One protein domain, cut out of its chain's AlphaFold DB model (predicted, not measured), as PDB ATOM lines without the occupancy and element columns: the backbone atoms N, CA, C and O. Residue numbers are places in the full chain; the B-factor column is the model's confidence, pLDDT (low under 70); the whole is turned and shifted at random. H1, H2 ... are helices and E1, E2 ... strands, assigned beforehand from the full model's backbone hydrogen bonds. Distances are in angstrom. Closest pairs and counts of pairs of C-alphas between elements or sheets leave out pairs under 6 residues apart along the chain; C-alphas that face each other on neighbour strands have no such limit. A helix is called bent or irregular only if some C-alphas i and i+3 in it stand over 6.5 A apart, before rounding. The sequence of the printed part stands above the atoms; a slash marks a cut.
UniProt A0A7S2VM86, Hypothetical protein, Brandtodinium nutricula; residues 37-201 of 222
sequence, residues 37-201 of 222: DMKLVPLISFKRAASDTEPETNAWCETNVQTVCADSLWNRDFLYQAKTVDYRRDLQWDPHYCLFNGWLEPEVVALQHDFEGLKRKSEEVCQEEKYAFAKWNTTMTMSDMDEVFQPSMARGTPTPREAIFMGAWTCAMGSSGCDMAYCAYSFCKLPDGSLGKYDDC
ATOM      1  N   ASP A  37       0.396 -21.006  44.567       95.56
ATOM      2  CA  ASP A  37       0.942 -22.288  44.125       95.56
ATOM      3  C   ASP A  37       0.488 -22.657  42.705       95.56
ATOM      4  O   ASP A  37       1.280 -23.186  41.921       95.56
ATOM      5  N   MET A  38      -0.742 -22.296  42.323       96.12
ATOM      6  CA  MET A  38      -1.245 -22.513  40.962       96.12
ATOM      7  C   MET A  38      -0.507 -21.669  39.923       96.12
ATOM      8  O   MET A  38      -0.464 -22.046  38.753       96.12
ATOM      9  N   LYS A  39       0.137 -20.564  40.326       97.00
ATOM     10  CA  LYS A  39       0.913 -19.740  39.393       97.00
ATOM     11  C   LYS A  39       2.188 -20.410  38.897       97.00
ATOM     12  O   LYS A  39       2.716 -19.980  37.876       97.00
ATOM     13  N   LEU A  40       2.667 -21.437  39.601       97.94
ATOM     14  CA  LEU A  40       3.891 -22.178  39.285       97.94
ATOM     15  C   LEU A  40       3.626 -23.452  38.470       97.94
ATOM     16  O   LEU A  40       4.566 -24.139  38.070       97.94
ATOM     17  N   VAL A  41       2.358 -23.789  38.225       98.38
ATOM     18  CA  VAL A  41       1.985 -24.948  37.412       98.38
ATOM     19  C   VAL A  41       2.196 -24.612  35.928       98.38
ATOM     20  O   VAL A  41       1.706 -23.575  35.469       98.38
ATOM     21  N   PRO A  42       2.889 -25.466  35.144       98.56
ATOM     22  CA  PRO A  42       3.031 -25.252  33.710       98.56
ATOM     23  C   PRO A  42       1.672 -25.179  33.015       98.56
ATOM     24  O   PRO A  42       0.873 -26.113  33.099       98.56
ATOM     25  N   LEU A  43       1.429 -24.096  32.282       98.56
ATOM     26  CA  LEU A  43       0.129 -23.780  31.683       98.56
ATOM     27  C   LEU A  43      -0.371 -24.873  30.732       98.56
ATOM     28  O   LEU A  43      -1.552 -25.218  30.731       98.56
ATOM     29  N   ILE A  44       0.544 -25.492  29.985       97.62
ATOM     30  CA  ILE A  44       0.219 -26.563  29.039       97.62
ATOM     31  C   ILE A  44      -0.401 -27.797  29.718       97.62
ATOM     32  O   ILE A  44      -1.143 -28.543  29.080       97.62
ATOM     33  N   SER A  45      -0.145 -28.004  31.015       97.75
ATOM     34  CA  SER A  45      -0.684 -29.140  31.775       97.75
ATOM     35  C   SER A  45      -2.196 -29.061  32.001       97.75
ATOM     36  O   SER A  45      -2.828 -30.084  32.254       97.75
ATOM     37  N   PHE A  46      -2.797 -27.879  31.834       97.38
ATOM     38  CA  PHE A  46      -4.242 -27.686  31.927       97.38
ATOM     39  C   PHE A  46      -4.993 -28.136  30.667       97.38
ATOM     40  O   PHE A  46      -6.223 -28.164  30.662       97.38
ATOM     41  N   LYS A  47      -4.288 -28.480  29.579       96.62
ATOM     42  CA  LYS A  47      -4.922 -28.954  28.346       96.62
ATOM     43  C   LYS A  47      -5.450 -30.375  28.526       96.62
ATOM     44  O   LYS A  47      -4.681 -31.321  28.683       96.62
ATOM     45  N   ARG A  48      -6.766 -30.537  28.395       94.56
ATOM     46  CA  ARG A  48      -7.449 -31.834  28.439       94.56
ATOM     47  C   ARG A  48      -8.472 -31.916  27.311       94.56
ATOM     48  O   ARG A  48      -9.297 -31.021  27.143       94.56
ATOM     49  N   ALA A  49      -8.405 -32.999  26.541       93.00
ATOM     50  CA  ALA A  49      -9.406 -33.297  25.521       93.00
ATOM     51  C   ALA A  49     -10.776 -33.565  26.162       93.00
ATOM     52  O   ALA A  49     -10.851 -33.990  27.316       93.00
ATOM     53  N   ALA A  50     -11.848 -33.341  25.404       91.56
ATOM     54  CA  ALA A  50     -13.183 -33.734  25.834       91.56
ATOM     55  C   ALA A  50     -13.266 -35.255  26.073       91.56
ATOM     56  O   ALA A  50     -12.596 -36.042  25.398       91.56
ATOM     57  N   SER A  51     -14.109 -35.653  27.019       92.62
ATOM     58  CA  SER A  51     -14.486 -37.035  27.312       92.62
ATOM     59  C   SER A  51     -16.008 -37.189  27.244       92.62
ATOM     60  O   SER A  51     -16.727 -36.211  27.038       92.62
ATOM     61  N   ASP A  52     -16.519 -38.404  27.456       91.75
ATOM     62  CA  ASP A  52     -17.967 -38.665  27.481       91.75
ATOM     63  C   ASP A  52     -18.707 -37.855  28.561       91.75
ATOM     64  O   ASP A  52     -19.911 -37.622  28.455       91.75
ATOM     65  N   THR A  53     -18.000 -37.434  29.614       90.31
ATOM     66  CA  THR A  53     -18.587 -36.779  30.791       90.31
ATOM     67  C   THR A  53     -18.104 -35.353  31.012       90.31
ATOM     68  O   THR A  53     -18.674 -34.652  31.845       90.31
ATOM     69  N   GLU A  54     -17.053 -34.916  30.319       88.94
ATOM     70  CA  GLU A  54     -16.442 -33.607  30.541       88.94
ATOM     71  C   GLU A  54     -16.082 -32.927  29.214       88.94
ATOM     72  O   GLU A  54     -15.495 -33.563  28.335       88.94
ATOM     73  N   PRO A  55     -16.375 -31.626  29.057       90.81
ATOM     74  CA  PRO A  55     -15.943 -30.881  27.883       90.81
ATOM     75  C   PRO A  55     -14.423 -30.687  27.873       90.81
ATOM     76  O   PRO A  55     -13.732 -30.847  28.884       90.81
ATOM     77  N   GLU A  56     -13.899 -30.295  26.711       93.06
ATOM     78  CA  GLU A  56     -12.499 -29.895  26.600       93.06
ATOM     79  C   GLU A  56     -12.182 -28.709  27.521       93.06
ATOM     80  O   GLU A  56     -13.013 -27.823  27.773       93.06
ATOM     81  N   THR A  57     -10.952 -28.682  28.023       95.75
ATOM     82  CA  THR A  57     -10.448 -27.582  28.844       95.75
ATOM     83  C   THR A  57      -8.979 -27.297  28.540       95.75
ATOM     84  O   THR A  57      -8.270 -28.089  27.911       95.75
ATOM     85  N   ASN A  58      -8.549 -26.108  28.926       97.62
ATOM     86  CA  ASN A  58      -7.211 -25.563  28.753       97.62
ATOM     87  C   ASN A  58      -6.971 -24.499  29.832       97.62
ATOM     88  O   ASN A  58      -7.854 -24.219  30.648       97.62
ATOM     89  N   ALA A  59      -5.799 -23.869  29.842       98.00
ATOM     90  CA  ALA A  59      -5.483 -22.917  30.896       98.00
ATOM     91  C   ALA A  59      -6.378 -21.665  30.871       98.00
ATOM     92  O   ALA A  59      -6.620 -21.096  31.935       98.00
ATOM     93  N   TRP A  60      -6.928 -21.262  29.714       97.38
ATOM     94  CA  TRP A  60      -7.931 -20.187  29.659       97.38
ATOM     95  C   TRP A  60      -9.139 -20.479  30.554       97.38
ATOM     96  O   TRP A  60      -9.621 -19.589  31.256       97.38
ATOM     97  N   CYS A  61      -9.602 -21.731  30.559       96.50
ATOM     98  CA  CYS A  61     -10.718 -22.170  31.389       96.50
ATOM     99  C   CYS A  61     -10.274 -22.481  32.826       96.50
ATOM    100  O   CYS A  61     -10.896 -22.024  33.783       96.50
ATOM    101  N   GLU A  62      -9.182 -23.222  33.009       96.88
ATOM    102  CA  GLU A  62      -8.767 -23.714  34.328       96.88
ATOM    103  C   GLU A  62      -8.304 -22.597  35.276       96.88
ATOM    104  O   GLU A  62      -8.684 -22.596  36.449       96.88
ATOM    105  N   THR A  63      -7.541 -21.620  34.772       96.50
ATOM    106  CA  THR A  63      -6.890 -20.583  35.601       96.50
ATOM    107  C   THR A  63      -7.793 -19.405  35.951       96.50
ATOM    108  O   THR A  63      -7.437 -18.588  36.803       96.50
ATOM    109  N   ASN A  64      -8.957 -19.295  35.300       93.81
ATOM    110  CA  ASN A  64      -9.907 -18.192  35.460       93.81
ATOM    111  C   ASN A  64      -9.346 -16.791  35.114       93.81
ATOM    112  O   ASN A  64      -9.998 -15.790  35.401       93.81
ATOM    113  N   VAL A  65      -8.163 -16.687  34.494       94.69
ATOM    114  CA  VAL A  65      -7.545 -15.397  34.132       94.69
ATOM    115  C   VAL A  65      -8.361 -14.692  33.050       94.69
ATOM    116  O   VAL A  65      -8.728 -13.531  33.206       94.69
ATOM    117  N   GLN A  66      -8.702 -15.410  31.980       95.19
ATOM    118  CA  GLN A  66      -9.384 -14.851  30.812       95.19
ATOM    119  C   GLN A  66     -10.331 -15.890  30.204       95.19
ATOM    120  O   GLN A  66     -10.122 -16.417  29.110       95.19
ATOM    121  N   THR A  67     -11.394 -16.221  30.942       95.88
ATOM    122  CA  THR A  67     -12.350 -17.260  30.514       95.88
ATOM    123  C   THR A  67     -13.095 -16.900  29.231       95.88
ATOM    124  O   THR A  67     -13.557 -17.805  28.546       95.88
ATOM    125  N   VAL A  68     -13.128 -15.620  28.839       96.88
ATOM    126  CA  VAL A  68     -13.680 -15.198  27.540       96.88
ATOM    127  C   VAL A  68     -13.044 -15.939  26.363       96.88
ATOM    128  O   VAL A  68     -13.717 -16.169  25.368       96.88
ATOM    129  N   CYS A  69     -11.782 -16.371  26.466       97.31
ATOM    130  CA  CYS A  69     -11.156 -17.159  25.408       97.31
ATOM    131  C   CYS A  69     -11.596 -18.636  25.429       97.31
ATOM    132  O   CYS A  69     -11.754 -19.263  24.379       97.31
ATOM    133  N   ALA A  70     -11.882 -19.196  26.607       96.81
ATOM    134  CA  ALA A  70     -12.544 -20.498  26.700       96.81
ATOM    135  C   ALA A  70     -13.977 -20.437  26.134       96.81
ATOM    136  O   ALA A  70     -14.409 -21.368  25.451       96.81
ATOM    137  N   ASP A  71     -14.680 -19.324  26.360       96.88
ATOM    138  CA  ASP A  71     -15.997 -19.054  25.778       96.88
ATOM    139  C   ASP A  71     -15.915 -18.880  24.253       96.88
ATOM    140  O   ASP A  71     -16.750 -19.436  23.539       96.88
ATOM    141  N   SER A  72     -14.892 -18.199  23.724       97.38
ATOM    142  CA  SER A  72     -14.634 -18.100  22.278       97.38
ATOM    143  C   SER A  72     -14.545 -19.473  21.607       97.38
ATOM    144  O   SER A  72     -15.171 -19.714  20.573       97.38
ATOM    145  N   LEU A  73     -13.781 -20.394  22.208       96.62
ATOM    146  CA  LEU A  73     -13.611 -21.759  21.702       96.62
ATOM    147  C   LEU A  73     -14.934 -22.533  21.733       96.62
ATOM    148  O   LEU A  73     -15.316 -23.137  20.730       96.62
ATOM    149  N   TRP A  74     -15.669 -22.447  22.845       96.44
ATOM    150  CA  TRP A  74     -16.972 -23.096  23.005       96.44
ATOM    151  C   TRP A  74     -18.006 -22.611  21.985       96.44
ATOM    152  O   TRP A  74     -18.706 -23.408  21.360       96.44
ATOM    153  N   ASN A  75     -18.089 -21.296  21.781       97.19
ATOM    154  CA  ASN A  75     -19.034 -20.687  20.847       97.19
ATOM    155  C   ASN A  75     -18.586 -20.763  19.382       97.19
ATOM    156  O   ASN A  75     -19.349 -20.352  18.500       97.19
ATOM    157  N   ARG A  76     -17.377 -21.285  19.131       97.69
ATOM    158  CA  ARG A  76     -16.730 -21.341  17.816       97.69
ATOM    159  C   ARG A  76     -16.672 -19.966  17.147       97.69
ATOM    160  O   ARG A  76     -17.011 -19.817  15.976       97.69
ATOM    161  N   ASP A  77     -16.286 -18.959  17.923       97.81
ATOM    162  CA  ASP A  77     -16.200 -17.568  17.488       97.81
ATOM    163  C   ASP A  77     -15.154 -16.824  18.327       97.81
ATOM    164  O   ASP A  77     -15.387 -16.488  19.489       97.81
ATOM    165  N   PHE A  78     -13.989 -16.562  17.733       98.12
ATOM    166  CA  PHE A  78     -12.904 -15.870  18.425       98.12
ATOM    167  C   PHE A  78     -13.178 -14.384  18.682       98.12
ATOM    168  O   PHE A  78     -12.518 -13.798  19.541       98.12
ATOM    169  N   LEU A  79     -14.184 -13.781  18.035       97.44
ATOM    170  CA  LEU A  79     -14.572 -12.399  18.318       97.44
ATOM    171  C   LEU A  79     -15.271 -12.232  19.665       97.44
ATOM    172  O   LEU A  79     -15.425 -11.094  20.104       97.44
ATOM    173  N   TYR A  80     -15.655 -13.313  20.357       97.81
ATOM    174  CA  TYR A  80     -16.261 -13.217  21.689       97.81
ATOM    175  C   TYR A  80     -15.412 -12.339  22.627       97.81
ATOM    176  O   TYR A  80     -15.930 -11.422  23.268       97.81
ATOM    177  N   GLN A  81     -14.092 -12.565  22.674       96.88
ATOM    178  CA  GLN A  81     -13.178 -11.756  23.490       96.88
ATOM    179  C   GLN A  81     -13.201 -10.282  23.076       96.88
ATOM    180  O   GLN A  81     -13.364  -9.403  23.920       96.88
ATOM    181  N   ALA A  82     -13.093 -10.009  21.776       97.31
ATOM    182  CA  ALA A  82     -13.064  -8.649  21.246       97.31
ATOM    183  C   ALA A  82     -14.358  -7.865  21.509       97.31
ATOM    184  O   ALA A  82     -14.352  -6.652  21.727       97.31
ATOM    185  N   LYS A  83     -15.476  -8.586  21.546       97.94
ATOM    186  CA  LYS A  83     -16.803  -8.051  21.844       97.94
ATOM    187  C   LYS A  83     -17.060  -7.885  23.341       97.94
ATOM    188  O   LYS A  83     -17.997  -7.192  23.708       97.94
ATOM    189  N   THR A  84     -16.234  -8.486  24.195       97.25
ATOM    190  CA  THR A  84     -16.304  -8.342  25.657       97.25
ATOM    191  C   THR A  84     -15.434  -7.192  26.166       97.25
ATOM    192  O   THR A  84     -15.815  -6.487  27.093       97.25
ATOM    193  N   VAL A  85     -14.256  -6.996  25.571       95.88
ATOM    194  CA  VAL A  85     -13.270  -6.026  26.060       95.88
ATOM    195  C   VAL A  85     -13.512  -4.648  25.452       95.88
ATOM    196  O   VAL A  85     -13.345  -4.459  24.246       95.88
ATOM    197  N   ASP A  86     -13.829  -3.658  26.288       95.94
ATOM    198  CA  ASP A  86     -13.753  -2.247  25.904       95.94
ATOM    199  C   ASP A  86     -12.358  -1.684  26.197       95.94
ATOM    200  O   ASP A  86     -12.028  -1.309  27.326       95.94
ATOM    201  N   TYR A  87     -11.491  -1.692  25.183       96.88
ATOM    202  CA  TYR A  87     -10.109  -1.274  25.350       96.88
ATOM    203  C   TYR A  87     -10.007   0.243  25.511       96.88
ATOM    204  O   TYR A  87     -10.450   1.033  24.674       96.88
ATOM    205  N   ARG A  88      -9.348   0.667  26.587       96.44
ATOM    206  CA  ARG A  88      -9.192   2.083  26.908       96.44
ATOM    207  C   ARG A  88      -8.324   2.813  25.882       96.44
ATOM    208  O   ARG A  88      -7.176   2.446  25.625       96.44
ATOM    209  N   ARG A  89      -8.828   3.940  25.372       94.25
ATOM    210  CA  ARG A  89      -8.141   4.741  24.343       94.25
ATOM    211  C   ARG A  89      -6.804   5.337  24.777       94.25
ATOM    212  O   ARG A  89      -5.961   5.576  23.915       94.25
ATOM    213  N   ASP A  90      -6.578   5.560  26.066       94.94
ATOM    214  CA  ASP A  90      -5.320   6.112  26.580       94.94
ATOM    215  C   ASP A  90      -4.193   5.070  26.693       94.94
ATOM    216  O   ASP A  90      -3.021   5.437  26.762       94.94
ATOM    217  N   LEU A  91      -4.513   3.772  26.642       96.38
ATOM    218  CA  LEU A  91      -3.527   2.696  26.753       96.38
ATOM    219  C   LEU A  91      -2.914   2.352  25.394       96.38
ATOM    220  O   LEU A  91      -3.620   2.227  24.397       96.38
ATOM    221  N   GLN A  92      -1.603   2.130  25.336       96.88
ATOM    222  CA  GLN A  92      -0.889   1.808  24.089       96.88
ATOM    223  C   GLN A  92      -0.311   0.391  24.062       96.88
ATOM    224  O   GLN A  92       0.304   0.010  23.066       96.88
ATOM    225  N   TRP A  93      -0.513  -0.389  25.123       98.25
ATOM    226  CA  TRP A  93       0.110  -1.698  25.267       98.25
ATOM    227  C   TRP A  93      -0.400  -2.698  24.221       98.25
ATOM    228  O   TRP A  93       0.408  -3.204  23.439       98.25
ATOM    229  N   ASP A  94      -1.718  -2.905  24.131       98.44
ATOM    230  CA  ASP A  94      -2.316  -3.913  23.245       98.44
ATOM    231  C   ASP A  94      -2.047  -3.646  21.754       98.44
ATOM    232  O   ASP A  94      -1.604  -4.574  21.081       98.44
ATOM    233  N   PRO A  95      -2.188  -2.414  21.209       98.50
ATOM    234  CA  PRO A  95      -1.845  -2.156  19.810       98.50
ATOM    235  C   PRO A  95      -0.407  -2.566  19.457       98.50
ATOM    236  O   PRO A  95      -0.169  -3.170  18.411       98.50
ATOM    237  N   HIS A  96       0.560  -2.276  20.336       98.62
ATOM    238  CA  HIS A  96       1.961  -2.647  20.122       98.62
ATOM    239  C   HIS A  96       2.186  -4.151  20.291       98.62
ATOM    240  O   HIS A  96       2.924  -4.752  19.512       98.62
ATOM    241  N   TYR A  97       1.530  -4.776  21.269       98.75
ATOM    242  CA  TYR A  97       1.516  -6.227  21.430       98.75
ATOM    243  C   TYR A  97       1.017  -6.935  20.162       98.75
ATOM    244  O   TYR A  97       1.689  -7.830  19.645       98.75
ATOM    245  N   CYS A  98      -0.104  -6.474  19.613       98.69
ATOM    246  CA  CYS A  98      -0.686  -6.984  18.379       98.69
ATOM    247  C   CYS A  98       0.227  -6.753  17.166       98.69
ATOM    248  O   CYS A  98       0.419  -7.659  16.349       98.69
ATOM    249  N   LEU A  99       0.822  -5.558  17.061       98.56
ATOM    250  CA  LEU A  99       1.768  -5.206  16.002       98.56
ATOM    251  C   LEU A  99       2.979  -6.145  16.004       98.56
ATOM    252  O   LEU A  99       3.305  -6.728  14.972       98.56
ATOM    253  N   PHE A 100       3.645  -6.308  17.149       98.62
ATOM    254  CA  PHE A 100       4.885  -7.082  17.238       98.62
ATOM    255  C   PHE A 100       4.680  -8.591  17.074       98.62
ATOM    256  O   PHE A 100       5.610  -9.287  16.667       98.62
ATOM    257  N   ASN A 101       3.474  -9.100  17.331       98.75
ATOM    258  CA  ASN A 101       3.138 -10.491  17.040       98.75
ATOM    259  C   ASN A 101       2.734 -10.739  15.576       98.75
ATOM    260  O   ASN A 101       2.671 -11.898  15.160       98.75
ATOM    261  N   GLY A 102       2.527  -9.681  14.783       98.19
ATOM    262  CA  GLY A 102       2.068  -9.783  13.395       98.19
ATOM    263  C   GLY A 102       0.571 -10.081  13.276       98.19
ATOM    264  O   GLY A 102       0.113 -10.585  12.257       98.19
ATOM    265  N   TRP A 103      -0.216  -9.797  14.312       98.44
ATOM    266  CA  TRP A 103      -1.651 -10.113  14.325       98.44
ATOM    267  C   TRP A 103      -2.526  -9.008  13.729       98.44
ATOM    268  O   TRP A 103      -3.735  -9.170  13.617       98.44
ATOM    269  N   LEU A 104      -1.900  -7.909  13.302       97.88
ATOM    270  CA  LEU A 104      -2.520  -6.850  12.501       97.88
ATOM    271  C   LEU A 104      -2.274  -7.032  10.997       97.88
ATOM    272  O   LEU A 104      -2.620  -6.153  10.209       97.88
ATOM    273  N   GLU A 105      -1.617  -8.122  10.585       96.56
ATOM    274  CA  GLU A 105      -1.377  -8.370   9.166       96.56
ATOM    275  C   GLU A 105      -2.684  -8.725   8.437       96.56
ATOM    276  O   GLU A 105      -3.543  -9.406   9.012       96.56
ATOM    277  N   PRO A 106      -2.840  -8.332   7.156       95.94
ATOM    278  CA  PRO A 106      -4.076  -8.551   6.402       95.94
ATOM    279  C   PRO A 106      -4.546 -10.009   6.376       95.94
ATOM    280  O   PRO A 106      -5.744 -10.272   6.375       95.94
ATOM    281  N   GLU A 107      -3.612 -10.963   6.385       96.62
ATOM    282  CA  GLU A 107      -3.921 -12.395   6.422       96.62
ATOM    283  C   GLU A 107      -4.582 -12.847   7.732       96.62
ATOM    284  O   GLU A 107      -5.389 -13.767   7.704       96.62
ATOM    285  N   VAL A 108      -4.286 -12.199   8.864       97.62
ATOM    286  CA  VAL A 108      -4.943 -12.479  10.150       97.62
ATOM    287  C   VAL A 108      -6.287 -11.756  10.213       97.62
ATOM    288  O   VAL A 108      -7.287 -12.359  10.594       97.62
ATOM    289  N   VAL A 109      -6.342 -10.501   9.752       97.19
ATOM    290  CA  VAL A 109      -7.585  -9.708   9.693       97.19
ATOM    291  C   VAL A 109      -8.647 -10.375   8.819       97.19
ATOM    292  O   VAL A 109      -9.823 -10.420   9.184       97.19
ATOM    293  N   ALA A 110      -8.239 -10.971   7.695       97.12
ATOM    294  CA  ALA A 110      -9.134 -11.712   6.811       97.12
ATOM    295  C   ALA A 110      -9.760 -12.957   7.470       97.12
ATOM    296  O   ALA A 110     -10.803 -13.423   7.015       97.12
ATOM    297  N   LEU A 111      -9.152 -13.481   8.540       97.69
ATOM    298  CA  LEU A 111      -9.617 -14.666   9.262       97.69
ATOM    299  C   LEU A 111     -10.484 -14.338  10.483       97.69
ATOM    300  O   LEU A 111     -10.976 -15.262  11.122       97.69
ATOM    301  N   GLN A 112     -10.717 -13.065  10.821       95.94
ATOM    302  CA  GLN A 112     -11.398 -12.698  12.076       95.94
ATOM    303  C   GLN A 112     -12.820 -13.288  12.219       95.94
ATOM    304  O   GLN A 112     -13.292 -13.481  13.335       95.94
ATOM    305  N   HIS A 113     -13.489 -13.613  11.106       95.94
ATOM    306  CA  HIS A 113     -14.798 -14.288  11.080       95.94
ATOM    307  C   HIS A 113     -14.731 -15.777  10.697       95.94
ATOM    308  O   HIS A 113     -15.762 -16.448  10.668       95.94
ATOM    309  N   ASP A 114     -13.546 -16.302  10.385       97.75
ATOM    310  CA  ASP A 114     -13.323 -17.709  10.049       97.75
ATOM    311  C   ASP A 114     -12.701 -18.425  11.250       97.75
ATOM    312  O   ASP A 114     -11.483 -18.460  11.418       97.75
ATOM    313  N   PHE A 115     -13.550 -19.012  12.098       98.25
ATOM    314  CA  PHE A 115     -13.098 -19.707  13.304       98.25
ATOM    315  C   PHE A 115     -12.078 -20.815  13.009       98.25
ATOM    316  O   PHE A 115     -11.052 -20.895  13.679       98.25
ATOM    317  N   GLU A 116     -12.332 -21.668  12.013       98.44
ATOM    318  CA  GLU A 116     -11.437 -22.793  11.711       98.44
ATOM    319  C   GLU A 116     -10.144 -22.319  11.040       98.44
ATOM    320  O   GLU A 116      -9.061 -22.836  11.325       98.44
ATOM    321  N   GLY A 117     -10.239 -21.312  10.170       98.38
ATOM    322  CA  GLY A 117      -9.081 -20.665   9.568       98.38
ATOM    323  C   GLY A 117      -8.185 -20.006  10.611       98.38
ATOM    324  O   GLY A 117      -6.982 -20.273  10.634       98.38
ATOM    325  N   LEU A 118      -8.759 -19.213  11.518       98.38
ATOM    326  CA  LEU A 118      -8.004 -18.544  12.573       98.38
ATOM    327  C   LEU A 118      -7.466 -19.527  13.614       98.38
ATOM    328  O   LEU A 118      -6.342 -19.358  14.079       98.38
ATOM    329  N   LYS A 119      -8.212 -20.592  13.937       98.38
ATOM    330  CA  LYS A 119      -7.729 -21.666  14.815       98.38
ATOM    331  C   LYS A 119      -6.470 -22.303  14.235       98.38
ATOM    332  O   LYS A 119      -5.445 -22.331  14.915       98.38
ATOM    333  N   ARG A 120      -6.513 -22.733  12.970       98.62
ATOM    334  CA  ARG A 120      -5.349 -23.304  12.275       98.62
ATOM    335  C   ARG A 120      -4.190 -22.310  12.212       98.62
ATOM    336  O   ARG A 120      -3.068 -22.671  12.544       98.62
ATOM    337  N   LYS A 121      -4.461 -21.046  11.869       98.44
ATOM    338  CA  LYS A 121      -3.433 -19.997  11.847       98.44
ATOM    339  C   LYS A 121      -2.805 -19.784  13.227       98.44
ATOM    340  O   LYS A 121      -1.598 -19.599  13.311       98.44
ATOM    341  N   SER A 122      -3.586 -19.856  14.307       98.25
ATOM    342  CA  SER A 122      -3.060 -19.767  15.674       98.25
ATOM    343  C   SER A 122      -2.130 -20.937  16.004       98.25
ATOM    344  O   SER A 122      -1.067 -20.728  16.578       98.25
ATOM    345  N   GLU A 123      -2.472 -22.155  15.577       98.06
ATOM    346  CA  GLU A 123      -1.628 -23.340  15.759       98.06
ATOM    347  C   GLU A 123      -0.317 -23.223  14.966       98.06
ATOM    348  O   GLU A 123       0.743 -23.522  15.515       98.06
ATOM    349  N   GLU A 124      -0.381 -22.740  13.719       98.19
ATOM    350  CA  GLU A 124       0.784 -22.456  12.866       98.19
ATOM    351  C   GLU A 124       1.712 -21.418  13.510       98.19
ATOM    352  O   GLU A 124       2.909 -21.663  13.661       98.19
ATOM    353  N   VAL A 125       1.152 -20.285  13.940       97.44
ATOM    354  CA  VAL A 125       1.890 -19.177  14.559       97.44
ATOM    355  C   VAL A 125       2.586 -19.633  15.844       97.44
ATOM    356  O   VAL A 125       3.743 -19.289  16.068       97.44
ATOM    357  N   CYS A 126       1.957 -20.496  16.646       98.12
ATOM    358  CA  CYS A 126       2.579 -21.071  17.842       98.12
ATOM    359  C   CYS A 126       3.815 -21.951  17.557       98.12
ATOM    360  O   CYS A 126       4.602 -22.197  18.475       98.12
ATOM    361  N   GLN A 127       4.014 -22.416  16.317       98.00
ATOM    362  CA  GLN A 127       5.213 -23.161  15.907       98.00
ATOM    363  C   GLN A 127       6.342 -22.268  15.367       98.00
ATOM    364  O   GLN A 127       7.415 -22.776  15.044       98.00
ATOM    365  N   GLU A 128       6.137 -20.954  15.252       98.06
ATOM    366  CA  GLU A 128       7.171 -20.048  14.753       98.06
ATOM    367  C   GLU A 128       8.378 -19.969  15.701       98.06
ATOM    368  O   GLU A 128       8.249 -19.896  16.927       98.06
ATOM    369  N   GLU A 129       9.582 -19.893  15.122       97.94
ATOM    370  CA  GLU A 129      10.850 -19.853  15.865       97.94
ATOM    371  C   GLU A 129      10.907 -18.699  16.880       97.94
ATOM    372  O   GLU A 129      11.479 -18.846  17.963       97.94
ATOM    373  N   LYS A 130      10.240 -17.574  16.580       98.00
ATOM    374  CA  LYS A 130      10.192 -16.399  17.459       98.00
ATOM    375  C   LYS A 130       9.635 -16.709  18.854       98.00
ATOM    376  O   LYS A 130       9.992 -16.006  19.791       98.00
ATOM    377  N   TYR A 131       8.823 -17.757  19.022       98.19
ATOM    378  CA  TYR A 131       8.263 -18.155  20.320       98.19
ATOM    379  C   TYR A 131       9.057 -19.240  21.050       98.19
ATOM    380  O   TYR A 131       8.815 -19.483  22.234       98.19
ATOM    381  N   ALA A 132      10.026 -19.881  20.391       96.31
ATOM    382  CA  ALA A 132      10.739 -21.030  20.948       96.31
ATOM    383  C   ALA A 132      11.464 -20.703  22.267       96.31
ATOM    384  O   ALA A 132      11.488 -21.524  23.187       96.31
ATOM    385  N   PHE A 133      12.002 -19.482  22.403       97.56
ATOM    386  CA  PHE A 133      12.725 -19.058  23.610       97.56
ATOM    387  C   PHE A 133      11.861 -19.092  24.876       97.56
ATOM    388  O   PHE A 133      12.396 -19.234  25.975       97.56
ATOM    389  N   ALA A 134      10.544 -18.943  24.723       97.50
ATOM    390  CA  ALA A 134       9.613 -18.833  25.830       97.50
ATOM    391  C   ALA A 134       9.193 -20.206  26.382       97.50
ATOM    392  O   ALA A 134       8.572 -20.272  27.437       97.50
ATOM    393  N   LYS A 135       9.542 -21.310  25.694       97.38
ATOM    394  CA  LYS A 135       9.247 -22.690  26.129       97.38
ATOM    395  C   LYS A 135       7.764 -22.917  26.463       97.38
ATOM    396  O   LYS A 135       7.423 -23.671  27.378       97.38
ATOM    397  N   TRP A 136       6.881 -22.272  25.703       97.94
ATOM    398  CA  TRP A 136       5.440 -22.231  25.960       97.94
ATOM    399  C   TRP A 136       4.788 -23.621  26.038       97.94
ATOM    400  O   TRP A 136       3.854 -23.833  26.804       97.94
ATOM    401  N   ASN A 137       5.309 -24.591  25.285       97.25
ATOM    402  CA  ASN A 137       4.791 -25.958  25.204       97.25
ATOM    403  C   ASN A 137       5.383 -26.916  26.253       97.25
ATOM    404  O   ASN A 137       5.163 -28.123  26.160       97.25
ATOM    405  N   THR A 138       6.162 -26.414  27.217       97.81
ATOM    406  CA  THR A 138       6.812 -27.253  28.236       97.81
ATOM    407  C   THR A 138       6.715 -26.659  29.635       97.81
ATOM    408  O   THR A 138       6.026 -27.227  30.478       97.81
ATOM    409  N   THR A 139       7.407 -25.550  29.904       98.25
ATOM    410  CA  THR A 139       7.656 -25.087  31.282       98.25
ATOM    411  C   THR A 139       7.043 -23.739  31.618       98.25
ATOM    412  O   THR A 139       7.163 -23.326  32.760       98.25
ATOM    413  N   MET A 140       6.432 -23.042  30.662       98.62
ATOM    414  CA  MET A 140       5.880 -21.709  30.908       98.62
ATOM    415  C   MET A 140       4.730 -21.737  31.923       98.62
ATOM    416  O   MET A 140       3.825 -22.572  31.831       98.62
ATOM    417  N   THR A 141       4.747 -20.787  32.851       98.62
ATOM    418  CA  THR A 141       3.812 -20.650  33.971       98.62
ATOM    419  C   THR A 141       3.125 -19.276  33.981       98.62
ATOM    420  O   THR A 141       3.466 -18.386  33.199       98.62
ATOM    421  N   MET A 142       2.163 -19.071  34.889       98.19
ATOM    422  CA  MET A 142       1.606 -17.731  35.132       98.19
ATOM    423  C   MET A 142       2.600 -16.804  35.835       98.19
ATOM    424  O   MET A 142       2.549 -15.601  35.608       98.19
ATOM    425  N   SER A 143       3.515 -17.341  36.650       98.19
ATOM    426  CA  SER A 143       4.576 -16.538  37.273       98.19
ATOM    427  C   SER A 143       5.498 -15.918  36.222       98.19
ATOM    428  O   SER A 143       5.789 -14.729  36.300       98.19
ATOM    429  N   ASP A 144       5.891 -16.687  35.200       98.44
ATOM    430  CA  ASP A 144       6.710 -16.162  34.096       98.44
ATOM    431  C   ASP A 144       5.976 -15.036  33.344       98.44
ATOM    432  O   ASP A 144       6.586 -14.058  32.913       98.44
ATOM    433  N   MET A 145       4.650 -15.161  33.197       98.06
ATOM    434  CA  MET A 145       3.821 -14.106  32.615       98.06
ATOM    435  C   MET A 145       3.795 -12.855  33.487       98.06
ATOM    436  O   MET A 145       4.056 -11.772  32.968       98.06
ATOM    437  N   ASP A 146       3.551 -12.988  34.792       97.50
ATOM    438  CA  ASP A 146       3.532 -11.857  35.726       97.50
ATOM    439  C   ASP A 146       4.872 -11.089  35.710       97.50
ATOM    440  O   ASP A 146       4.879  -9.853  35.689       97.50
ATOM    441  N   GLU A 147       6.005 -11.800  35.644       98.19
ATOM    442  CA  GLU A 147       7.355 -11.217  35.573       98.19
ATOM    443  C   GLU A 147       7.590 -10.362  34.318       98.19
ATOM    444  O   GLU A 147       8.328  -9.376  34.367       98.19
ATOM    445  N   VAL A 148       6.959 -10.714  33.196       98.25
ATOM    446  CA  VAL A 148       7.098 -10.002  31.917       98.25
ATOM    447  C   VAL A 148       6.039  -8.910  31.766       98.25
ATOM    448  O   VAL A 148       6.338  -7.782  31.362       98.25
ATOM    449  N   PHE A 149       4.792  -9.232  32.096       97.50
ATOM    450  CA  PHE A 149       3.641  -8.374  31.860       97.50
ATOM    451  C   PHE A 149       3.628  -7.163  32.794       97.50
ATOM    452  O   PHE A 149       3.452  -6.039  32.323       97.50
ATOM    453  N   GLN A 150       3.875  -7.343  34.098       97.06
ATOM    454  CA  GLN A 150       3.750  -6.249  35.071       97.06
ATOM    455  C   GLN A 150       4.738  -5.094  34.814       97.06
ATOM    456  O   GLN A 150       4.290  -3.943  34.726       97.06
ATOM    457  N   PRO A 151       6.052  -5.333  34.611       97.62
ATOM    458  CA  PRO A 151       6.980  -4.252  34.271       97.62
ATOM    459  C   PRO A 151       6.636  -3.597  32.931       97.62
ATOM    460  O   PRO A 151       6.772  -2.381  32.769       97.62
ATOM    461  N   SER A 152       6.158  -4.393  31.972       97.19
ATOM    462  CA  SER A 152       5.770  -3.892  30.662       97.19
ATOM    463  C   SER A 152       4.532  -2.993  30.712       97.19
ATOM    464  O   SER A 152       4.498  -1.983  30.007       97.19
ATOM    465  N   MET A 153       3.545  -3.328  31.542       96.00
ATOM    466  CA  MET A 153       2.353  -2.514  31.772       96.00
ATOM    467  C   MET A 153       2.688  -1.220  32.506       96.00
ATOM    468  O   MET A 153       2.213  -0.160  32.106       96.00
ATOM    469  N   ALA A 154       3.564  -1.269  33.517       97.00
ATOM    470  CA  ALA A 154       4.023  -0.076  34.232       97.00
ATOM    471  C   ALA A 154       4.716   0.942  33.305       97.00
ATOM    472  O   ALA A 154       4.637   2.149  33.526       97.00
ATOM    473  N   ARG A 155       5.368   0.459  32.242       96.75
ATOM    474  CA  ARG A 155       5.977   1.293  31.197       96.75
ATOM    475  C   ARG A 155       4.966   1.829  30.172       96.75
ATOM    476  O   ARG A 155       5.264   2.801  29.485       96.75
ATOM    477  N   GLY A 156       3.793   1.207  30.050       97.12
ATOM    478  CA  GLY A 156       2.701   1.606  29.151       97.12
ATOM    479  C   GLY A 156       2.758   1.023  27.732       97.12
ATOM    480  O   GLY A 156       1.741   1.029  27.038       97.12
ATOM    481  N   THR A 157       3.903   0.486  27.300       97.19
ATOM    482  CA  THR A 157       4.081  -0.183  25.998       97.19
ATOM    483  C   THR A 157       5.061  -1.353  26.107       97.19
ATOM    484  O   THR A 157       6.085  -1.218  26.786       97.19
ATOM    485  N   PRO A 158       4.817  -2.502  25.449       98.38
ATOM    486  CA  PRO A 158       5.756  -3.616  25.405       98.38
ATOM    487  C   PRO A 158       6.931  -3.328  24.472       98.38
ATOM    488  O   PRO A 158       6.801  -2.648  23.457       98.38
ATOM    489  N   THR A 159       8.093  -3.884  24.793       98.50
ATOM    490  CA  THR A 159       9.152  -4.104  23.806       98.50
ATOM    491  C   THR A 159       8.743  -5.245  22.867       98.50
ATOM    492  O   THR A 159       7.908  -6.075  23.239       98.50
ATOM    493  N   PRO A 160       9.372  -5.376  21.683       98.56
ATOM    494  CA  PRO A 160       9.095  -6.499  20.791       98.56
ATOM    495  C   PRO A 160       9.259  -7.864  21.469       98.56
ATOM    496  O   PRO A 160       8.450  -8.760  21.262       98.56
ATOM    497  N   ARG A 161      10.272  -8.025  22.332       98.44
ATOM    498  CA  ARG A 161      10.523  -9.294  23.024       98.44
ATOM    499  C   ARG A 161       9.442  -9.628  24.050       98.44
ATOM    500  O   ARG A 161       9.033 -10.781  24.114       98.44
ATOM    501  N   GLU A 162       8.995  -8.654  24.842       98.69
ATOM    502  CA  GLU A 162       7.914  -8.874  25.816       98.69
ATOM    503  C   GLU A 162       6.592  -9.164  25.092       98.69
ATOM    504  O   GLU A 162       5.883 -10.086  25.475       98.69
ATOM    505  N   ALA A 163       6.294  -8.462  23.992       98.69
ATOM    506  CA  ALA A 163       5.116  -8.751  23.177       98.69
ATOM    507  C   ALA A 163       5.148 -10.172  22.592       98.69
ATOM    508  O   ALA A 163       4.157 -10.893  22.677       98.69
ATOM    509  N   ILE A 164       6.290 -10.598  22.041       98.75
ATOM    510  CA  ILE A 164       6.468 -11.958  21.516       98.75
ATOM    511  C   ILE A 164       6.370 -12.996  22.645       98.75
ATOM    512  O   ILE A 164       5.771 -14.050  22.451       98.75
ATOM    513  N   PHE A 165       6.901 -12.706  23.838       98.75
ATOM    514  CA  PHE A 165       6.708 -13.571  25.005       98.75
ATOM    515  C   PHE A 165       5.219 -13.724  25.339       98.75
ATOM    516  O   PHE A 165       4.756 -14.845  25.530       98.75
ATOM    517  N   MET A 166       4.455 -12.628  25.345       98.75
ATOM    518  CA  MET A 166       3.011 -12.674  25.590       98.75
ATOM    519  C   MET A 166       2.262 -13.436  24.490       98.75
ATOM    520  O   MET A 166       1.348 -14.199  24.789       98.75
ATOM    521  N   GLY A 167       2.709 -13.339  23.234       98.62
ATOM    522  CA  GLY A 167       2.202 -14.179  22.149       98.62
ATOM    523  C   GLY A 167       2.415 -15.666  22.436       98.62
ATOM    524  O   GLY A 167       1.471 -16.452  22.380       98.62
ATOM    525  N   ALA A 168       3.620 -16.051  22.863       98.75
ATOM    526  CA  ALA A 168       3.912 -17.418  23.290       98.75
ATOM    527  C   ALA A 168       3.091 -17.842  24.526       98.75
ATOM    528  O   ALA A 168       2.673 -18.995  24.619       98.75
ATOM    529  N   TRP A 169       2.800 -16.922  25.451       98.69
ATOM    530  CA  TRP A 169       1.915 -17.186  26.587       98.69
ATOM    531  C   TRP A 169       0.506 -17.573  26.151       98.69
ATOM    532  O   TRP A 169      -0.004 -18.590  26.618       98.69
ATOM    533  N   THR A 170      -0.083 -16.890  25.169       98.62
ATOM    534  CA  THR A 170      -1.396 -17.306  24.636       98.62
ATOM    535  C   THR A 170      -1.377 -18.721  24.032       98.62
ATOM    536  O   THR A 170      -2.347 -19.472  24.174       98.62
ATOM    537  N   CYS A 171      -0.250 -19.143  23.441       98.56
ATOM    538  CA  CYS A 171      -0.057 -20.524  22.990       98.56
ATOM    539  C   CYS A 171      -0.065 -21.513  24.163       98.56
ATOM    540  O   CYS A 171      -0.758 -22.531  24.103       98.56
ATOM    541  N   ALA A 172       0.656 -21.206  25.250       98.50
ATOM    542  CA  ALA A 172       0.671 -22.023  26.468       98.50
ATOM    543  C   ALA A 172      -0.715 -22.120  27.118       98.50
ATOM    544  O   ALA A 172      -1.071 -23.162  27.670       98.50
ATOM    545  N   MET A 173      -1.514 -21.055  27.005       98.38
ATOM    546  CA  MET A 173      -2.866 -21.016  27.552       98.38
ATOM    547  C   MET A 173      -3.859 -21.919  26.802       98.38
ATOM    548  O   MET A 173      -4.868 -22.350  27.368       98.38
ATOM    549  N   GLY A 174      -3.547 -22.265  25.550       97.19
ATOM    550  CA  GLY A 174      -4.240 -23.287  24.765       97.19
ATOM    551  C   GLY A 174      -4.629 -22.854  23.353       97.19
ATOM    552  O   GLY A 174      -4.922 -23.721  22.530       97.19
ATOM    553  N   SER A 175      -4.638 -21.552  23.062       96.94
ATOM    554  CA  SER A 175      -4.849 -20.999  21.719       96.94
ATOM    555  C   SER A 175      -4.560 -19.499  21.713       96.94
ATOM    556  O   SER A 175      -5.066 -18.780  22.574       96.94
ATOM    557  N   SER A 176      -3.836 -19.027  20.695       98.25
ATOM    558  CA  SER A 176      -3.677 -17.595  20.402       98.25
ATOM    559  C   SER A 176      -4.850 -16.999  19.623       98.25
ATOM    560  O   SER A 176      -4.905 -15.788  19.450       98.25
ATOM    561  N   GLY A 177      -5.795 -17.816  19.144       98.31
ATOM    562  CA  GLY A 177      -6.855 -17.373  18.233       98.31
ATOM    563  C   GLY A 177      -7.727 -16.252  18.803       98.31
ATOM    564  O   GLY A 177      -8.105 -15.344  18.067       98.31
ATOM    565  N   CYS A 178      -7.991 -16.262  20.113       97.69
ATOM    566  CA  CYS A 178      -8.779 -15.221  20.777       97.69
ATOM    567  C   CYS A 178      -8.082 -13.860  20.741       97.69
ATOM    568  O   CYS A 178      -8.700 -12.860  20.381       97.69
ATOM    569  N   ASP A 179      -6.789 -13.829  21.061       98.56
ATOM    570  CA  ASP A 179      -6.000 -12.604  21.028       98.56
ATOM    571  C   ASP A 179      -5.735 -12.144  19.593       98.56
ATOM    572  O   ASP A 179      -5.797 -10.952  19.312       98.56
ATOM    573  N   MET A 180      -5.522 -13.074  18.659       98.81
ATOM    574  CA  MET A 180      -5.413 -12.747  17.237       98.81
ATOM    575  C   MET A 180      -6.689 -12.076  16.720       98.81
ATOM    576  O   MET A 180      -6.607 -11.038  16.064       98.81
ATOM    577  N   ALA A 181      -7.865 -12.622  17.046       98.50
ATOM    578  CA  ALA A 181      -9.148 -12.022  16.685       98.50
ATOM    579  C   ALA A 181      -9.367 -10.680  17.386       98.50
ATOM    580  O   ALA A 181      -9.812  -9.731  16.752       98.50
ATOM    581  N   TYR A 182      -9.021 -10.577  18.671       98.62
ATOM    582  CA  TYR A 182      -9.070  -9.325  19.423       98.62
ATOM    583  C   TYR A 182      -8.218  -8.231  18.782       98.62
ATOM    584  O   TYR A 182      -8.699  -7.114  18.599       98.62
ATOM    585  N   CYS A 183      -6.992  -8.565  18.386       98.69
ATOM    586  CA  CYS A 183      -6.089  -7.661  17.695       98.69
ATOM    587  C   CYS A 183      -6.642  -7.231  16.337       98.69
ATOM    588  O   CYS A 183      -6.735  -6.035  16.069       98.69
ATOM    589  N   ALA A 184      -7.049  -8.202  15.517       98.31
ATOM    590  CA  ALA A 184      -7.621  -7.972  14.195       98.31
ATOM    591  C   ALA A 184      -8.930  -7.176  14.231       98.31
ATOM    592  O   ALA A 184      -9.224  -6.460  13.285       98.31
ATOM    593  N   TYR A 185      -9.712  -7.304  15.301       98.38
ATOM    594  CA  TYR A 185     -10.955  -6.570  15.502       98.38
ATOM    595  C   TYR A 185     -10.713  -5.154  16.027       98.38
ATOM    596  O   TYR A 185     -11.412  -4.232  15.623       98.38
ATOM    597  N   SER A 186      -9.781  -4.974  16.969       98.44
ATOM    598  CA  SER A 186      -9.699  -3.741  17.767       98.44
ATOM    599  C   SER A 186      -8.724  -2.712  17.215       98.44
ATOM    600  O   SER A 186      -8.866  -1.533  17.536       98.44
ATOM    601  N   PHE A 187      -7.720  -3.128  16.438       98.56
ATOM    602  CA  PHE A 187      -6.595  -2.268  16.075       98.56
ATOM    603  C   PHE A 187      -6.236  -2.362  14.592       98.56
ATOM    604  O   PHE A 187      -6.483  -3.364  13.926       98.56
ATOM    605  N   CYS A 188      -5.581  -1.322  14.083       97.88
ATOM    606  CA  CYS A 188      -5.097  -1.264  12.707       97.88
ATOM    607  C   CYS A 188      -3.801  -0.456  12.597       97.88
ATOM    608  O   CYS A 188      -3.441   0.309  13.492       97.88
ATOM    609  N   LYS A 189      -3.117  -0.600  11.459       97.75
ATOM    610  CA  LYS A 189      -2.045   0.309  11.038       97.75
ATOM    611  C   LYS A 189      -2.662   1.429  10.200       97.75
ATOM    612  O   LYS A 189      -3.317   1.143   9.199       97.75
ATOM    613  N   LEU A 190      -2.452   2.677  10.599       96.56
ATOM    614  CA  LEU A 190      -2.912   3.853   9.863       96.56
ATOM    615  C   LEU A 190      -1.949   4.191   8.706       96.56
ATOM    616  O   LEU A 190      -0.798   3.741   8.714       96.56
ATOM    617  N   PRO A 191      -2.375   4.984   7.701       95.62
ATOM    618  CA  PRO A 191      -1.546   5.303   6.532       95.62
ATOM    619  C   PRO A 191      -0.219   6.008   6.850       95.62
ATOM    620  O   PRO A 191       0.731   5.905   6.079       95.62
ATOM    621  N   ASP A 192      -0.145   6.718   7.977       96.19
ATOM    622  CA  ASP A 192       1.065   7.393   8.460       96.19
ATOM    623  C   ASP A 192       2.009   6.470   9.256       96.19
ATOM    624  O   ASP A 192       3.067   6.902   9.712       96.19
ATOM    625  N   GLY A 193       1.643   5.194   9.410       95.19
ATOM    626  CA  GLY A 193       2.390   4.187  10.159       95.19
ATOM    627  C   GLY A 193       2.088   4.154  11.658       95.19
ATOM    628  O   GLY A 193       2.629   3.292  12.353       95.19
ATOM    629  N   SER A 194       1.236   5.047  12.167       97.31
ATOM    630  CA  SER A 194       0.746   4.975  13.546       97.31
ATOM    631  C   SER A 194      -0.289   3.850  13.723       97.31
ATOM    632  O   SER A 194      -0.701   3.197  12.761       97.31
ATOM    633  N   LEU A 195      -0.675   3.567  14.971       98.06
ATOM    634  CA  LEU A 195      -1.652   2.527  15.301       98.06
ATOM    635  C   LEU A 195      -2.992   3.159  15.683       98.06
ATOM    636  O   LEU A 195      -3.040   3.999  16.581       98.06
ATOM    637  N   GLY A 196      -4.061   2.722  15.022       97.88
ATOM    638  CA  GLY A 196      -5.439   3.118  15.309       97.88
ATOM    639  C   GLY A 196      -6.158   2.104  16.196       97.88
ATOM    640  O   GLY A 196      -5.735   0.948  16.308       97.88
ATOM    641  N   LYS A 197      -7.249   2.543  16.830       98.06
ATOM    642  CA  LYS A 197      -8.145   1.721  17.650       98.06
ATOM    643  C   LYS A 197      -9.583   1.932  17.195       98.06
ATOM    644  O   LYS A 197     -10.015   3.074  17.073       98.06
ATOM    645  N   TYR A 198     -10.337   0.853  17.029       97.56
ATOM    646  CA  TYR A 198     -11.769   0.897  16.723       97.56
ATOM    647  C   TYR A 198     -12.099   1.865  15.571       97.56
ATOM    648  O   TYR A 198     -11.637   1.661  14.458       97.56
ATOM    649  N   ASP A 199     -12.855   2.931  15.832       96.88
ATOM    650  CA  ASP A 199     -13.285   3.946  14.862       96.88
ATOM    651  C   ASP A 199     -12.161   4.838  14.301       96.88
ATOM    652  O   ASP A 199     -12.389   5.526  13.307       96.88
ATOM    653  N   ASP A 200     -10.948   4.801  14.865       96.94
ATOM    654  CA  ASP A 200      -9.766   5.363  14.195       96.94
ATOM    655  C   ASP A 200      -9.455   4.578  12.903       96.94
ATOM    656  O   ASP A 200      -8.831   5.098  11.976       96.94
ATOM    657  N   CYS A 201      -9.864   3.307  12.852       96.94
ATOM    658  CA  CYS A 201      -9.662   2.408  11.733       96.94
ATOM    659  C   CYS A 201     -10.805   2.536  10.725       96.94
ATOM    660  O   CYS A 201     -11.976   2.320  11.041       96.94
TER     661      CYS A 201
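Overview. This is residues 37 to 201 of the 222 residues of the protein "Hypothetical protein" of Brandtodinium nutricula (UniProt A0A7S2VM86). Two helices near the middle, H11 and H12, make a core on which other helices pack, mostly crossed: H2, H3, H9 and H10 on H11, H5, H7 and H8 on H12, and H6 on both. The loop of residues 47 to 58 reaches out at one end of the longest axis, and the small hairpin of E1 and E2 makes the other end. The printed part has 165 residues with twelve named helices, H1 to H12, followed by two named strands in an antiparallel sheet, order E1 - E2; the class is mostly helix. It is compact, with a radius of gyration of the C-alphas of 15.3 A, yet elongated in outline, spanning 51 by 33 by 29 A.

Arrangement. Start at H1, residues 37 to 40, which touches residues 142 to 143 alone of H10, residues 142 to 155; the closest C-alphas, Lys 39 and Met 142, are 4.8 A apart. Next, H2, residues 43 to 46, touches residues 172 to 173 alone of H11, residues 160 to 173, with C-alphas 44 and 172 closest at 5.2 A. H3, residues 59 to 62, touches H2, C-alphas 46 and 59 being closest at 5.0 A, and only just touches residues 172 to 173 alone of H11, with 3 pairs of C-alphas within 8 A. H4, residues 67 to 75, touches H3 only at the corner, and with H5, residues 79 to 84, forms a helical hairpin, opposite ways at a steep tilt of 41 degrees; C-alphas 72 and 80 are closest at 5.2 A. H5 touches H12, residues 177 to 186, at a steep tilt of 64 degrees, with C-alphas 82 and 182 closest at 4.4 A. Look then at H6, residues 93 to 101: it touches H11 about perpendicular at 85 degrees, C-alphas 97 and 163 closest at 4.7 A, and H12 at a steep tilt of 62 degrees, C-alphas 98 and 183 closest at 5.5 A. H7, residues 106 to 109, and H8, residues 115 to 125, both touch H12, with closest C-alphas 109 and 184 at 4.8 A and 122 and 177 at 5.2 A. H9, residues 129 to 134, touches residues 164 to 169 alone of H11, with C-alphas 131 and 168 closest at 5.3 A. H10 and H11, the hub, form a helical hairpin at a shallow tilt of 35.0 degrees, only just short of steep, with C-alphas 148 and 162 closest at 6.3 A. E1, residues 187 to 189, and E2, residues 195 to 197, are a hairpin in which N 188 and O 196 are 3.2 A apart and N 196 and O 188 2.9 A, within hydrogen-bond range. Every O i to N i+4 pair is within that range in H4, H5, H6, H8, H11 and H12; H10 has 9 of 10, H9 has 0 of 2 but 2 of 3 O i to N i+3 pairs, and H1, H2, H3 and H7 are too short for an i+4 pair.

Along the chain. Find C-alpha 37 at (0.942, -22.288, 44.125), where H1 begins. Along the helices you meet H4 at 12.2 A, H6 at 12.4 A, H8 at 15.0 A and then H9, irregular, its C-alphas 130 and 133 being 7.2 A apart. H10 is 19.9 A long; from C-alpha 160 at (9.095, -6.499, 20.791) H11 runs 20.0 A, and H12 runs 13.9 A. E2 ends at C-alpha 197, (-8.145, 1.721, 17.650).

Size, cuts and confidence. The two C-alphas farthest apart, those of Asp 52 and Asp 192, are 53.3 A apart. The printed part has no cut, and the one long link is H2 to H3, 12 residues. Mean pLDDT of the printed part is 97.2, and no printed residue is under 70.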